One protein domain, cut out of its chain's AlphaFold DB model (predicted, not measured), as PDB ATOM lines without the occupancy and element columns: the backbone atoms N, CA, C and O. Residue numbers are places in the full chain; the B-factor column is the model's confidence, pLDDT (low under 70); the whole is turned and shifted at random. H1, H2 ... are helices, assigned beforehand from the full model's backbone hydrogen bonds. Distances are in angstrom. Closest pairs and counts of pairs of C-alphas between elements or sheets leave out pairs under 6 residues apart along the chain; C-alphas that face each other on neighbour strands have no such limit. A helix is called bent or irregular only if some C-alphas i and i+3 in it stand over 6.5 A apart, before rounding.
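AT A GLANCE: This is residues 216 to 323 of the 699 residues of an uncharacterized protein of Schistosoma mansoni (UniProt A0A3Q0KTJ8). The longest helix, H4, and the short helix H5, which folds back along its later part, make a helical hairpin; H3 crosses H4 steeply and packs on both, with H1 on another side of H3. Short H2 packs on the beginning of H4, while residues 216 to 234, a long stretch with no named element, make the end of the long axis away from the hairpin's turn. The 108 printed residues include five named helices, in the order H1, H2, H3, H4, H5, and no named strand: the class is all helix. The whole is compact, with a radius of gyration of the C-alphas of 14.0 A, but elongated in outline, spanning 46 by 27 by 23 A.

HOW THE PARTS SIT: H4, residues 289 to 308, and H5, residues 312 to 319, touch and form a hairpin at a shallow tilt of 18 degrees, opposite ways. Their closest C-alphas, those of Tyr 306 and Val 315, are 5.9 A apart. H3, residues 269 to 282, touches H4 at a steep tilt of 60 degrees, with H4's residues 295 to 302 alone; the closest C-alphas, of Cys 273 and Val 295, are 5.1 A apart. H3 touches H5 with H3's residues 270 to 274 alone, the closest C-alphas being those of Glu 271 and Ile 318 at 5.3 A. H1, residues 235 to 246, touches H3 with H1's residues 239 to 243 alone, at a steep tilt of 60 degrees, the same way; the closest C-alphas, of Phe 243 and Ile 276, are 5.8 A apart. H2, residues 256 to 263, touches H4 with H4's residues 290 to 294 alone, at a shallow tilt of 27 degrees; the closest C-alphas, of Asn 256 and Met 291, are 7.0 A apart. H1 and H5 are apart, as are H2 and H5; H1 and H2 are only just apart, closest 8.2 A. In H2, H3, H4 and H5 every O i to N i+4 pair is within hydrogen-bond range; in H1 6 of 8 are.

IN THESE COORDINATES: H4 is 27.9 A long, from C-alpha 289 at (134.629, -11.778, 86.183) to C-alpha 308 at (156.669, -11.827, 69.020). H3 measures 19.6 A and H1 16.8 A, H1 beginning at C-alpha 235, (132.386, -25.314, 65.543). H1 is neither bent nor irregular, but only just: C-alphas 236 and 239 are 6.4 A apart. H2 and H5 have 8 residues each, and H5 ends at C-alpha 319, (142.190, -9.838, 65.804).

THE WHOLE: The C-alphas farthest apart are those of Pro 220 and Asp 310, 46.1 A. The links H2 to H3 and H4 to H5 are tight, H1 to H2 and H3 to H4 short. The printed part has no cut, its mean pLDDT is 90.9, and no printed residue is under 70.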
ATOM      1  N   THR A 216     117.445 -17.405  83.431       88.70
ATOM      2  CA  THR A 216     118.186 -18.343  82.584       88.70
ATOM      3  C   THR A 216     117.269 -19.426  82.012       88.70
ATOM      4  O   THR A 216     116.600 -20.151  82.756       88.70
ATOM      5  N   LEU A 217     117.305 -19.591  80.687       91.51
ATOM      6  CA  LEU A 217     116.525 -20.595  79.979       91.51
ATOM      7  C   LEU A 217     116.969 -21.999  80.402       91.51
ATOM      8  O   LEU A 217     118.136 -22.390  80.257       91.51
ATOM      9  N   GLN A 218     116.016 -22.766  80.924       90.63
ATOM     10  CA  GLN A 218     116.228 -24.154  81.316       90.63
ATOM     11  C   GLN A 218     116.237 -25.048  80.076       90.63
ATOM     12  O   GLN A 218     115.250 -25.104  79.340       90.63
ATOM     13  N   ILE A 219     117.355 -25.738  79.846       91.43
ATOM     14  CA  ILE A 219     117.512 -26.666  78.722       91.43
ATOM     15  C   ILE A 219     117.318 -28.096  79.224       91.43
ATOM     16  O   ILE A 219     117.982 -28.487  80.184       91.43
ATOM     17  N   PRO A 220     116.445 -28.898  78.587       88.64
ATOM     18  CA  PRO A 220     116.294 -30.308  78.914       88.64
ATOM     19  C   PRO A 220     117.619 -31.064  78.792       88.64
ATOM     20  O   PRO A 220     118.340 -30.881  77.811       88.64
ATOM     21  N   ASP A 221     117.880 -31.990  79.717       87.20
ATOM     22  CA  ASP A 221     119.141 -32.745  79.814       87.20
ATOM     23  C   ASP A 221     119.613 -33.342  78.477       87.20
ATOM     24  O   ASP A 221     120.805 -33.351  78.174       87.20
ATOM     25  N   LYS A 222     118.685 -33.795  77.618       89.26
ATOM     26  CA  LYS A 222     119.046 -34.405  76.326       89.26
ATOM     27  C   LYS A 222     119.700 -33.440  75.326       89.26
ATOM     28  O   LYS A 222     120.293 -33.906  74.359       89.26
ATOM     29  N   PHE A 223     119.540 -32.131  75.511       89.95
ATOM     30  CA  PHE A 223     120.065 -31.081  74.630       89.95
ATOM     31  C   PHE A 223     121.094 -30.190  75.327       89.95
ATOM     32  O   PHE A 223     121.465 -29.141  74.813       89.95
ATOM     33  N   GLN A 224     121.532 -30.571  76.520       91.07
ATOM     34  CA  GLN A 224     122.315 -29.710  77.384       91.07
ATOM     35  C   GLN A 224     123.713 -29.428  76.806       91.07
ATOM     36  O   GLN A 224     124.443 -30.350  76.427       91.07
ATOM     37  N   PHE A 225     124.111 -28.152  76.767       94.06
ATOM     38  CA  PHE A 225     125.459 -27.747  76.363       94.06
ATOM     39  C   PHE A 225     126.393 -27.722  77.581       94.06
ATOM     40  O   PHE A 225     126.227 -26.934  78.517       94.06
ATOM     41  N   SER A 226     127.357 -28.636  77.585       94.67
ATOM     42  CA  SER A 226     128.257 -28.939  78.701       94.67
ATOM     43  C   SER A 226     129.646 -29.286  78.171       94.67
ATOM     44  O   SER A 226     129.800 -29.556  76.978       94.67
ATOM     45  N   VAL A 227     130.643 -29.370  79.053       94.75
ATOM     46  CA  VAL A 227     131.998 -29.794  78.655       94.75
ATOM     47  C   VAL A 227     132.006 -31.162  77.958       94.75
ATOM     48  O   VAL A 227     132.777 -31.375  77.031       94.75
ATOM     49  N   THR A 228     131.106 -32.081  78.328       92.98
ATOM     50  CA  THR A 228     131.028 -33.425  77.727       92.98
ATOM     51  C   THR A 228     130.319 -33.466  76.375       92.98
ATOM     52  O   THR A 228     130.502 -34.415  75.620       92.98
ATOM     53  N   THR A 229     129.492 -32.464  76.070       92.66
ATOM     54  CA  THR A 229     128.719 -32.389  74.820       92.66
ATOM     55  C   THR A 229     129.277 -31.351  73.848       92.66
ATOM     56  O   THR A 229     128.818 -31.301  72.710       92.66
ATOM     57  N   PHE A 230     130.282 -30.567  74.246       93.10
ATOM     58  CA  PHE A 230     130.885 -29.494  73.451       93.10
ATOM     59  C   PHE A 230     131.250 -29.937  72.023       93.10
ATOM     60  O   PHE A 230     130.804 -29.329  71.048       93.10
ATOM     61  N   ASP A 231     131.978 -31.049  71.898       91.30
ATOM     62  CA  ASP A 231     132.442 -31.574  70.605       91.30
ATOM     63  C   ASP A 231     131.323 -32.152  69.720       91.30
ATOM     64  O   ASP A 231     131.545 -32.427  68.543       91.30
ATOM     65  N   SER A 232     130.110 -32.337  70.257       91.00
ATOM     66  CA  SER A 232     128.961 -32.808  69.469       91.00
ATOM     67  C   SER A 232     128.300 -31.706  68.634       91.00
ATOM     68  O   SER A 232     127.541 -32.010  67.712       91.00
ATOM     69  N   PHE A 233     128.602 -30.434  68.921       90.54
ATOM     70  CA  PHE A 233     128.061 -29.292  68.190       90.54
ATOM     71  C   PHE A 233     129.041 -28.795  67.116       90.54
ATOM     72  O   PHE A 233     130.251 -28.804  67.340       90.54
ATOM     73  N   PRO A 234     128.543 -28.299  65.966       89.62
ATOM     74  CA  PRO A 234     129.366 -27.633  64.960       89.62
ATOM     75  C   PRO A 234     130.200 -26.489  65.545       89.62
ATOM     76  O   PRO A 234     129.704 -25.703  66.355       89.62
ATOM     77  N   SER A 235     131.437 -26.333  65.068       84.63
ATOM     78  CA  SER A 235     132.386 -25.314  65.543       84.63
ATOM     79  C   SER A 235     131.842 -23.883  65.489       84.63
ATOM     80  O   SER A 235     132.138 -23.065  66.354       84.63
ATOM     81  N   GLU A 236     131.010 -23.584  64.494       82.60
ATOM     82  CA  GLU A 236     130.365 -22.277  64.323       82.60
ATOM     83  C   GLU A 236     129.355 -21.968  65.443       82.60
ATOM     84  O   GLU A 236     129.222 -20.816  65.863       82.60
ATOM     85  N   LEU A 237     128.674 -22.998  65.963       91.05
ATOM     86  CA  LEU A 237     127.713 -22.872  67.061       91.05
ATOM     87  C   LEU A 237     128.403 -22.870  68.422       91.05
ATOM     88  O   LEU A 237     127.942 -22.177  69.325       91.05
ATOM     89  N   GLN A 238     129.521 -23.586  68.566       93.81
ATOM     90  CA  GLN A 238     130.254 -23.701  69.829       93.81
ATOM     91  C   GLN A 238     130.566 -22.336  70.455       93.81
ATOM     92  O   GLN A 238     130.283 -22.130  71.632       93.81
ATOM     93  N   ALA A 239     131.076 -21.373  69.680       92.91
ATOM     94  CA  ALA A 239     131.393 -20.042  70.203       92.91
ATOM     95  C   ALA A 239     130.143 -19.279  70.687       92.91
ATOM     96  O   ALA A 239     130.180 -18.617  71.724       92.91
ATOM     97  N   LYS A 240     129.023 -19.386  69.958       94.74
ATOM     98  CA  LYS A 240     127.751 -18.743  70.333       94.74
ATOM     99  C   LYS A 240     127.138 -19.397  71.563       94.74
ATOM    100  O   LYS A 240     126.680 -18.694  72.455       94.74
ATOM    101  N   LEU A 241     127.168 -20.724  71.637       95.73
ATOM    102  CA  LEU A 241     126.671 -21.478  72.783       95.73
ATOM    103  C   LEU A 241     127.516 -21.213  74.033       95.73
ATOM    104  O   LEU A 241     126.946 -20.974  75.094       95.73
ATOM    105  N   LEU A 242     128.847 -21.146  73.910       95.50
ATOM    106  CA  LEU A 242     129.724 -20.704  74.998       95.50
ATOM    107  C   LEU A 242     129.350 -19.298  75.468       95.50
ATOM    108  O   LEU A 242     129.165 -19.088  76.662       95.50
ATOM    109  N   PHE A 243     129.162 -18.348  74.547       94.53
ATOM    110  CA  PHE A 243     128.707 -17.002  74.897       94.53
ATOM    111  C   PHE A 243     127.354 -17.019  75.631       94.53
ATOM    112  O   PHE A 243     127.210 -16.375  76.669       94.53
ATOM    113  N   LEU A 244     126.370 -17.780  75.145       94.47
ATOM    114  CA  LEU A 244     125.042 -17.894  75.759       94.47
ATOM    115  C   LEU A 244     125.085 -18.530  77.156       94.47
ATOM    116  O   LEU A 244     124.345 -18.099  78.043       94.47
ATOM    117  N   VAL A 245     125.963 -19.512  77.371       94.54
ATOM    118  CA  VAL A 245     126.189 -20.135  78.682       94.54
ATOM    119  C   VAL A 245     126.924 -19.181  79.625       94.54
ATOM    120  O   VAL A 245     126.479 -18.963  80.751       94.54
ATOM    121  N   PHE A 246     128.008 -18.546  79.177       93.78
ATOM    122  CA  PHE A 246     128.809 -17.645  80.016       93.78
ATOM    123  C   PHE A 246     128.069 -16.354  80.381       93.78
ATOM    124  O   PHE A 246     128.314 -15.788  81.447       93.78
ATOM    125  N   THR A 247     127.121 -15.921  79.546       90.77
ATOM    126  CA  THR A 247     126.195 -14.815  79.848       90.77
ATOM    127  C   THR A 247     124.923 -15.262  80.574       90.77
ATOM    128  O   THR A 247     124.049 -14.430  80.824       90.77
ATOM    129  N   ARG A 248     124.812 -16.551  80.930       90.21
ATOM    130  CA  ARG A 248     123.676 -17.160  81.645       90.21
ATOM    131  C   ARG A 248     122.317 -16.981  80.964       90.21
ATOM    132  O   ARG A 248     121.285 -17.011  81.631       90.21
ATOM    133  N   ILE A 249     122.288 -16.832  79.642       91.59
ATOM    134  CA  ILE A 249     121.028 -16.939  78.892       91.59
ATOM    135  C   ILE A 249     120.575 -18.387  78.863       91.59
ATOM    136  O   ILE A 249     119.391 -18.665  79.019       91.59
ATOM    137  N   VAL A 250     121.527 -19.300  78.696       93.39
ATOM    138  CA  VAL A 250     121.290 -20.737  78.654       93.39
ATOM    139  C   VAL A 250     121.915 -21.383  79.885       93.39
ATOM    140  O   VAL A 250     123.039 -21.060  80.269       93.39
ATOM    141  N   SER A 251     121.176 -22.291  80.516       91.87
ATOM    142  CA  SER A 251     121.669 -23.070  81.653       91.87
ATOM    143  C   SER A 251     122.708 -24.108  81.217       91.87
ATOM    144  O   SER A 251     122.587 -24.733  80.162       91.87
ATOM    145  N   SER A 252     123.730 -24.316  82.049       92.79
ATOM    146  CA  SER A 252     124.725 -25.379  81.884       92.79
ATOM    147  C   SER A 252     124.954 -26.078  83.228       92.79
ATOM    148  O   SER A 252     124.974 -25.399  84.257       92.79
ATOM    149  N   PRO A 253     125.117 -27.412  83.247       92.84
ATOM    150  CA  PRO A 253     125.388 -28.172  84.463       92.84
ATOM    151  C   PRO A 253     126.869 -28.081  84.852       92.84
ATOM    152  O   PRO A 253     127.230 -28.377  85.987       92.84
ATOM    153  N   SER A 254     127.729 -27.701  83.900       94.03
ATOM    154  CA  SER A 254     129.164 -27.542  84.091       94.03
ATOM    155  C   SER A 254     129.461 -26.226  84.798       94.03
ATOM    156  O   SER A 254     128.912 -25.178  84.451       94.03
ATOM    157  N   THR A 255     130.361 -26.275  85.772       93.52
ATOM    158  CA  THR A 255     130.844 -25.080  86.467       93.52
ATOM    159  C   THR A 255     131.814 -24.289  85.585       93.52
ATOM    160  O   THR A 255     132.372 -24.816  84.620       93.52
ATOM    161  N   ASN A 256     132.067 -23.023  85.930       93.44
ATOM    162  CA  ASN A 256     133.090 -22.219  85.251       93.44
ATOM    163  C   ASN A 256     134.466 -22.909  85.272       93.44
ATOM    164  O   ASN A 256     135.149 -22.949  84.252       93.44
ATOM    165  N   SER A 257     134.844 -23.517  86.401       94.64
ATOM    166  CA  SER A 257     136.110 -24.247  86.537       94.64
ATOM    167  C   SER A 257     136.210 -25.461  85.615       94.64
ATOM    168  O   SER A 257     137.295 -25.740  85.094       94.64
ATOM    169  N   ASP A 258     135.095 -26.158  85.376       95.83
ATOM    170  CA  ASP A 258     135.055 -27.273  84.425       95.83
ATOM    171  C   ASP A 258     135.320 -26.759  83.010       95.83
ATOM    172  O   ASP A 258     136.161 -27.306  82.295       95.83
ATOM    173  N   TRP A 259     134.658 -25.662  82.628       96.03
ATOM    174  CA  TRP A 259     134.850 -25.023  81.327       96.03
ATOM    175  C   TRP A 259     136.283 -24.532  81.125       96.03
ATOM    176  O   TRP A 259     136.880 -24.839  80.099       96.03
ATOM    177  N   VAL A 260     136.868 -23.825  82.097       95.77
ATOM    178  CA  VAL A 260     138.261 -23.349  82.012       95.77
ATOM    179  C   VAL A 260     139.224 -24.522  81.823       95.77
ATOM    180  O   VAL A 260     140.073 -24.491  80.933       95.77
ATOM    181  N   SER A 261     139.068 -25.583  82.619       95.62
ATOM    182  CA  SER A 261     139.932 -26.767  82.549       95.62
ATOM    183  C   SER A 261     139.808 -27.495  81.209       95.62
ATOM    184  O   SER A 261     140.811 -27.960  80.668       95.62
ATOM    185  N   PHE A 262     138.591 -27.570  80.665       96.17
ATOM    186  CA  PHE A 262     138.310 -28.220  79.390       96.17
ATOM    187  C   PHE A 262     138.801 -27.409  78.183       96.17
ATOM    188  O   PHE A 262     139.377 -27.972  77.256       96.17
ATOM    189  N   LEU A 263     138.598 -26.089  78.191       95.92
ATOM    190  CA  LEU A 263     138.916 -25.218  77.058       95.92
ATOM    191  C   LEU A 263     140.420 -24.951  76.923       95.92
ATOM    192  O   LEU A 263     140.921 -24.853  75.806       95.92
ATOM    193  N   LYS A 264     141.158 -24.868  78.038       94.61
ATOM    194  CA  LYS A 264     142.592 -24.538  78.054       94.61
ATOM    195  C   LYS A 264     143.486 -25.375  77.114       94.61
ATOM    196  O   LYS A 264     144.356 -24.795  76.469       94.61
ATOM    197  N   PRO A 265     143.332 -26.709  77.005       94.68
ATOM    198  CA  PRO A 265     144.138 -27.521  76.089       94.68
ATOM    199  C   PRO A 265     143.704 -27.459  74.613       94.68
ATOM    200  O   PRO A 265     144.380 -28.057  73.768       94.68
ATOM    201  N   LEU A 266     142.596 -26.790  74.269       93.28
ATOM    202  CA  LEU A 266     142.113 -26.737  72.887       93.28
ATOM    203  C   LEU A 266     143.057 -25.922  71.995       93.28
ATOM    204  O   LEU A 266     143.451 -24.804  72.315       93.28
ATOM    205  N   ARG A 267     143.381 -26.464  70.814       90.23
ATOM    206  CA  ARG A 267     144.285 -25.800  69.856       90.23
ATOM    207  C   ARG A 267     143.716 -24.504  69.278       90.23
ATOM    208  O   ARG A 267     144.487 -23.610  68.964       90.23
ATOM    209  N   ASN A 268     142.396 -24.425  69.127       92.01
ATOM    210  CA  ASN A 268     141.667 -23.271  68.596       92.01
ATOM    211  C   ASN A 268     141.139 -22.336  69.699       92.01
ATOM    212  O   ASN A 268     140.241 -21.527  69.450       92.01
ATOM    213  N   LEU A 269     141.643 -22.471  70.933       95.17
ATOM    214  CA  LEU A 269     141.252 -21.610  72.046       95.17
ATOM    215  C   LEU A 269     141.406 -20.113  71.721       95.17
ATOM    216  O   LEU A 269     140.462 -19.374  71.999       95.17
ATOM    217  N   PRO A 270     142.498 -19.639  71.085       94.90
ATOM    218  CA  PRO A 270     142.649 -18.217  70.780       94.90
ATOM    219  C   PRO A 270     141.531 -17.673  69.875       94.90
ATOM    220  O   PRO A 270     141.015 -16.579  70.113       94.90
ATOM    221  N   GLU A 271     141.116 -18.438  68.861       94.70
ATOM    222  CA  GLU A 271     140.015 -18.084  67.963       94.70
ATOM    223  C   GLU A 271     138.648 -18.123  68.664       94.70
ATOM    224  O   GLU A 271     137.796 -17.261  68.414       94.70
ATOM    225  N   LEU A 272     138.438 -19.091  69.563       94.30
ATOM    226  CA  LEU A 272     137.237 -19.160  70.399       94.30
ATOM    227  C   LEU A 272     137.149 -17.941  71.321       94.30
ATOM    228  O   LEU A 272     136.108 -17.283  71.360       94.30
ATOM    229  N   CYS A 273     138.244 -17.586  71.997       94.77
ATOM    230  CA  CYS A 273     138.313 -16.404  72.850       94.77
ATOM    231  C   CYS A 273     138.034 -15.123  72.056       94.77
ATOM    232  O   CYS A 273     137.185 -14.334  72.461       94.77
ATOM    233  N   ALA A 274     138.660 -14.949  70.886       93.21
ATOM    234  CA  ALA A 274     138.400 -13.808  70.007       93.21
ATOM    235  C   ALA A 274     136.920 -13.711  69.595       93.21
ATOM    236  O   ALA A 274     136.344 -12.622  69.568       93.21
ATOM    237  N   SER A 275     136.288 -14.850  69.303       93.25
ATOM    238  CA  SER A 275     134.870 -14.911  68.932       93.25
ATOM    239  C   SER A 275     133.956 -14.535  70.099       93.25
ATOM    240  O   SER A 275     133.014 -13.767  69.917       93.25
ATOM    241  N   ILE A 276     134.255 -15.016  71.308       93.24
ATOM    242  CA  ILE A 276     133.500 -14.668  72.518       93.24
ATOM    243  C   ILE A 276     133.661 -13.180  72.840       93.24
ATOM    244  O   ILE A 276     132.662 -12.518  73.118       93.24
ATOM    245  N   ILE A 277     134.880 -12.636  72.750       91.82
ATOM    246  CA  ILE A 277     135.139 -11.200  72.925       91.82
ATOM    247  C   ILE A 277     134.321 -10.394  71.916       91.82
ATOM    248  O   ILE A 277     133.606  -9.478  72.307       91.82
ATOM    249  N   ASN A 278     134.361 -10.766  70.634       90.43
ATOM    250  CA  ASN A 278     133.554 -10.131  69.593       90.43
ATOM    251  C   ASN A 278     132.060 -10.131  69.945       90.43
ATOM    252  O   ASN A 278     131.404  -9.103  69.819       90.43
ATOM    253  N   PHE A 279     131.522 -11.255  70.420       90.04
ATOM    254  CA  PHE A 279     130.125 -11.326  70.844       90.04
ATOM    255  C   PHE A 279     129.834 -10.446  72.061       90.04
ATOM    256  O   PHE A 279     128.813  -9.768  72.076       90.04
ATOM    257  N   CYS A 280     130.739 -10.382  73.039       89.53
ATOM    258  CA  CYS A 280     130.605  -9.487  74.189       89.53
ATOM    259  C   CYS A 280     130.593  -8.014  73.764       89.53
ATOM    260  O   CYS A 280     129.717  -7.271  74.196       89.53
ATOM    261  N   LEU A 281     131.495  -7.610  72.861       85.12
ATOM    262  CA  LEU A 281     131.553  -6.246  72.326       85.12
ATOM    263  C   LEU A 281     130.315  -5.918  71.480       85.12
ATOM    264  O   LEU A 281     129.684  -4.884  71.683       85.12
ATOM    265  N   LYS A 282     129.923  -6.824  70.575       83.23
ATOM    266  CA  LYS A 282     128.744  -6.662  69.713       83.23
ATOM    267  C   LYS A 282     127.461  -6.521  70.529       83.23
ATOM    268  O   LYS A 282     126.623  -5.680  70.220       83.23
ATOM    269  N   CYS A 283     127.305  -7.364  71.544       78.44
ATOM    270  CA  CYS A 283     126.121  -7.414  72.389       78.44
ATOM    271  C   CYS A 283     126.247  -6.522  73.628       78.44
ATOM    272  O   CYS A 283     125.412  -6.666  74.508       78.44
ATOM    273  N   ASN A 284     127.303  -5.702  73.741       78.13
ATOM    274  CA  ASN A 284     127.636  -4.874  74.905       78.13
ATOM    275  C   ASN A 284     127.390  -5.581  76.262       78.13
ATOM    276  O   ASN A 284     126.816  -5.003  77.188       78.13
ATOM    277  N   LYS A 285     127.780  -6.859  76.363       79.86
ATOM    278  CA  LYS A 285     127.605  -7.705  77.552       79.86
ATOM    279  C   LYS A 285     128.944  -8.034  78.187       79.86
ATOM    280  O   LYS A 285     129.894  -8.381  77.495       79.86
ATOM    281  N   GLU A 286     128.962  -8.039  79.513       77.50
ATOM    282  CA  GLU A 286     130.078  -8.565  80.290       77.50
ATOM    283  C   GLU A 286     129.807 -10.015  80.693       77.50
ATOM    284  O   GLU A 286     128.688 -10.392  81.058       77.50
ATOM    285  N   LEU A 287     130.849 -10.841  80.625       88.83
ATOM    286  CA  LEU A 287     130.829 -12.151  81.265       88.83
ATOM    287  C   LEU A 287     131.021 -11.974  82.775       88.83
ATOM    288  O   LEU A 287     131.455 -10.924  83.250       88.83
ATOM    289  N   CYS A 288     130.766 -13.030  83.546       89.93
ATOM    290  CA  CYS A 288     131.213 -13.025  84.935       89.93
ATOM    291  C   CYS A 288     132.741 -12.846  85.000       89.93
ATOM    292  O   CYS A 288     133.463 -13.299  84.110       89.93
ATOM    293  N   HIS A 289     133.227 -12.195  86.061       89.70
ATOM    294  CA  HIS A 289     134.629 -11.778  86.183       89.70
ATOM    295  C   HIS A 289     135.633 -12.906  85.892       89.70
ATOM    296  O   HIS A 289     136.597 -12.698  85.164       89.70
ATOM    297  N   GLU A 290     135.372 -14.111  86.405       92.10
ATOM    298  CA  GLU A 290     136.209 -15.297  86.186       92.10
ATOM    299  C   GLU A 290     136.338 -15.659  84.697       92.10
ATOM    300  O   GLU A 290     137.447 -15.807  84.185       92.10
ATOM    301  N   MET A 291     135.210 -15.757  83.987       93.93
ATOM    302  CA  MET A 291     135.201 -16.137  82.573       93.93
ATOM    303  C   MET A 291     135.709 -15.011  81.675       93.93
ATOM    304  O   MET A 291     136.405 -15.285  80.700       93.93
ATOM    305  N   TRP A 292     135.402 -13.753  82.008       92.28
ATOM    306  CA  TRP A 292     135.943 -12.598  81.292       92.28
ATOM    307  C   TRP A 292     137.467 -12.567  81.369       92.28
ATOM    308  O   TRP A 292     138.135 -12.454  80.339       92.28
ATOM    309  N   LYS A 293     138.014 -12.739  82.577       90.89
ATOM    310  CA  LYS A 293     139.455 -12.791  82.810       90.89
ATOM    311  C   LYS A 293     140.104 -13.930  82.031       90.89
ATOM    312  O   LYS A 293     141.022 -13.682  81.267       90.89
ATOM    313  N   PHE A 294     139.571 -15.150  82.127       93.86
ATOM    314  CA  PHE A 294     140.084 -16.292  81.361       93.86
ATOM    315  C   PHE A 294     140.125 -16.020  79.849       93.86
ATOM    316  O   PHE A 294     141.153 -16.220  79.206       93.86
ATOM    317  N   VAL A 295     139.016 -15.541  79.277       93.91
ATOM    318  CA  VAL A 295     138.901 -15.311  77.832       93.91
ATOM    319  C   VAL A 295     139.857 -14.215  77.357       93.91
ATOM    320  O   VAL A 295     140.503 -14.371  76.320       93.91
ATOM    321  N   THR A 296     139.947 -13.111  78.099       91.26
ATOM    322  CA  THR A 296     140.810 -11.979  77.739       91.26
ATOM    323  C   THR A 296     142.288 -12.284  77.962       91.26
ATOM    324  O   THR A 296     143.090 -11.959  77.087       91.26
ATOM    325  N   ASP A 297     142.653 -12.967  79.049       91.85
ATOM    326  CA  ASP A 297     144.035 -13.352  79.346       91.85
ATOM    327  C   ASP A 297     144.585 -14.297  78.270       91.85
ATOM    328  O   ASP A 297     145.626 -14.004  77.680       91.85
ATOM    329  N   GLU A 298     143.870 -15.379  77.938       94.01
ATOM    330  CA  GLU A 298     144.320 -16.359  76.934       94.01
ATOM    331  C   GLU A 298     144.409 -15.747  75.524       94.01
ATOM    332  O   GLU A 298     145.367 -16.001  74.783       94.01
ATOM    333  N   TRP A 299     143.454 -14.882  75.155       94.14
ATOM    334  CA  TRP A 299     143.511 -14.136  73.894       94.14
ATOM    335  C   TRP A 299     144.705 -13.176  73.858       94.14
ATOM    336  O   TRP A 299     145.461 -13.171  72.885       94.14
ATOM    337  N   SER A 300     144.914 -12.404  74.929       91.27
ATOM    338  CA  SER A 300     145.998 -11.420  75.024       91.27
ATOM    339  C   SER A 300     147.374 -12.067  74.980       91.27
ATOM    340  O   SER A 300     148.255 -11.603  74.256       91.27
ATOM    341  N   PHE A 301     147.538 -13.182  75.692       93.16
ATOM    342  CA  PHE A 301     148.765 -13.954  75.729       93.16
ATOM    343  C   PHE A 301     149.091 -14.521  74.347       93.16
ATOM    344  O   PHE A 301     150.220 -14.399  73.868       93.16
ATOM    345  N   SER A 302     148.087 -15.086  73.674       94.64
ATOM    346  CA  SER A 302     148.242 -15.622  72.321       94.64
ATOM    347  C   SER A 302     148.605 -14.527  71.321       94.64
ATOM    348  O   SER A 302     149.527 -14.702  70.531       94.64
ATOM    349  N   LEU A 303     147.935 -13.373  71.393       93.26
ATOM    350  CA  LEU A 303     148.236 -12.226  70.541       93.26
ATOM    351  C   LEU A 303     149.652 -11.706  70.767       93.26
ATOM    352  O   LEU A 303     150.378 -11.484  69.801       93.26
ATOM    353  N   TYR A 304     150.068 -11.567  72.024       91.62
ATOM    354  CA  TYR A 304     151.424 -11.155  72.361       91.62
ATOM    355  C   TYR A 304     152.463 -12.113  71.765       91.62
ATOM    356  O   TYR A 304     153.404 -11.674  71.104       91.62
ATOM    357  N   LYS A 305     152.259 -13.425  71.938       92.37
ATOM    358  CA  LYS A 305     153.140 -14.467  71.399       92.37
ATOM    359  C   LYS A 305     153.200 -14.444  69.869       92.37
ATOM    360  O   LYS A 305     154.285 -14.517  69.302       92.37
ATOM    361  N   TYR A 306     152.059 -14.318  69.191       92.93
ATOM    362  CA  TYR A 306     152.021 -14.259  67.727       92.93
ATOM    363  C   TYR A 306     152.694 -12.996  67.177       92.93
ATOM    364  O   TYR A 306     153.373 -13.073  66.157       92.93
ATOM    365  N   LEU A 307     152.574 -11.859  67.873       89.64
ATOM    366  CA  LEU A 307     153.307 -10.628  67.552       89.64
ATOM    367  C   LEU A 307     154.817 -10.751  67.803       89.64
ATOM    368  O   LEU A 307     155.596 -10.046  67.177       89.64
ATOM    369  N   GLU A 308     155.247 -11.582  68.753       87.72
ATOM    370  CA  GLU A 308     156.669 -11.827  69.020       87.72
ATOM    371  C   GLU A 308     157.315 -12.742  67.975       87.72
ATOM    372  O   GLU A 308     158.480 -12.554  67.638       87.72
ATOM    373  N   ASN A 309     156.544 -13.686  67.438       87.79
ATOM    374  CA  ASN A 309     156.999 -14.656  66.446       87.79
ATOM    375  C   ASN A 309     156.784 -14.213  64.985       87.79
ATOM    376  O   ASN A 309     157.008 -15.020  64.082       87.79
ATOM    377  N   ASP A 310     156.310 -12.985  64.743       81.20
ATOM    378  CA  ASP A 310     155.916 -12.483  63.417       81.20
ATOM    379  C   ASP A 310     154.901 -13.398  62.681       81.20
ATOM    380  O   ASP A 310     154.913 -13.539  61.459       81.20
ATOM    381  N   GLU A 311     153.978 -14.027  63.423       86.76
ATOM    382  CA  GLU A 311     152.953 -14.938  62.888       86.76
ATOM    383  C   GLU A 311     151.722 -14.166  62.370       86.76
ATOM    384  O   GLU A 311     150.616 -14.260  62.918       86.76
ATOM    385  N   THR A 312     151.911 -13.390  61.302       82.87
ATOM    386  CA  THR A 312     150.926 -12.457  60.718       82.87
ATOM    387  C   THR A 312     149.528 -13.053  60.546       82.87
ATOM    388  O   THR A 312     148.548 -12.445  60.979       82.87
ATOM    389  N   ASP A 313     149.415 -14.258  59.978       85.68
ATOM    390  CA  ASP A 313     148.126 -14.927  59.749       85.68
ATOM    391  C   ASP A 313     147.390 -15.265  61.048       85.68
ATOM    392  O   ASP A 313     146.164 -15.139  61.128       85.68
ATOM    393  N   ASN A 314     148.120 -15.691  62.081       89.77
ATOM    394  CA  ASN A 314     147.534 -16.043  63.371       89.77
ATOM    395  C   ASN A 314     147.060 -14.785  64.099       89.77
ATOM    396  O   ASN A 314     145.929 -14.759  64.588       89.77
ATOM    397  N   VAL A 315     147.860 -13.711  64.077       89.20
ATOM    398  CA  VAL A 315     147.427 -12.400  64.581       89.20
ATOM    399  C   VAL A 315     146.164 -11.946  63.852       89.20
ATOM    400  O   VAL A 315     145.175 -11.574  64.482       89.20
ATOM    401  N   PHE A 316     146.157 -12.008  62.523       86.53
ATOM    402  CA  PHE A 316     145.018 -11.592  61.712       86.53
ATOM    403  C   PHE A 316     143.754 -12.380  62.056       86.53
ATOM    404  O   PHE A 316     142.670 -11.803  62.122       86.53
ATOM    405  N   ARG A 317     143.885 -13.685  62.316       89.24
ATOM    406  CA  ARG A 317     142.769 -14.576  62.647       89.24
ATOM    407  C   ARG A 317     142.126 -14.251  63.993       89.24
ATOM    408  O   ARG A 317     140.902 -14.242  64.068       89.24
ATOM    409  N   ILE A 318     142.919 -13.935  65.018       91.87
ATOM    410  CA  ILE A 318     142.399 -13.649  66.369       91.87
ATOM    411  C   ILE A 318     142.071 -12.170  66.603       91.87
ATOM    412  O   ILE A 318     141.370 -11.841  67.556       91.87
ATOM    413  N   THR A 319     142.553 -11.265  65.750       88.65
ATOM    414  CA  THR A 319     142.190  -9.838  65.804       88.65
ATOM    415  C   THR A 319     140.955  -9.530  64.955       88.65
ATOM    416  O   THR A 319     140.166  -8.667  65.334       88.65
ATOM    417  N   ASN A 320     140.740 -10.272  63.857       86.84
ATOM    418  CA  ASN A 320     139.614 -10.122  62.924       86.84
ATOM    419  C   ASN A 320     138.228 -10.004  63.586       86.84
ATOM    420  O   ASN A 320     137.443  -9.144  63.193       86.84
ATOM    421  N   PRO A 321     137.882 -10.855  64.562       85.10
ATOM    422  CA  PRO A 321     136.567 -10.772  65.179       85.10
ATOM    423  C   PRO A 321     136.422  -9.520  66.053       85.10
ATOM    424  O   PRO A 321     135.330  -8.990  66.186       85.10
ATOM    425  N   VAL A 322     137.516  -9.038  66.644       84.60
ATOM    426  CA  VAL A 322     137.490  -8.027  67.711       84.60
ATOM    427  C   VAL A 322     137.518  -6.598  67.155       84.60
ATOM    428  O   VAL A 322     136.847  -5.719  67.689       84.60
ATOM    429  N   TYR A 323     138.245  -6.352  66.058       77.84
ATOM    430  CA  TYR A 323     138.544  -4.987  65.591       77.84
ATOM    431  C   TYR A 323     137.345  -4.200  65.027       77.84
ATOM    432  O   TYR A 323     137.455  -2.996  64.822       77.84
TER     433      TYR A 323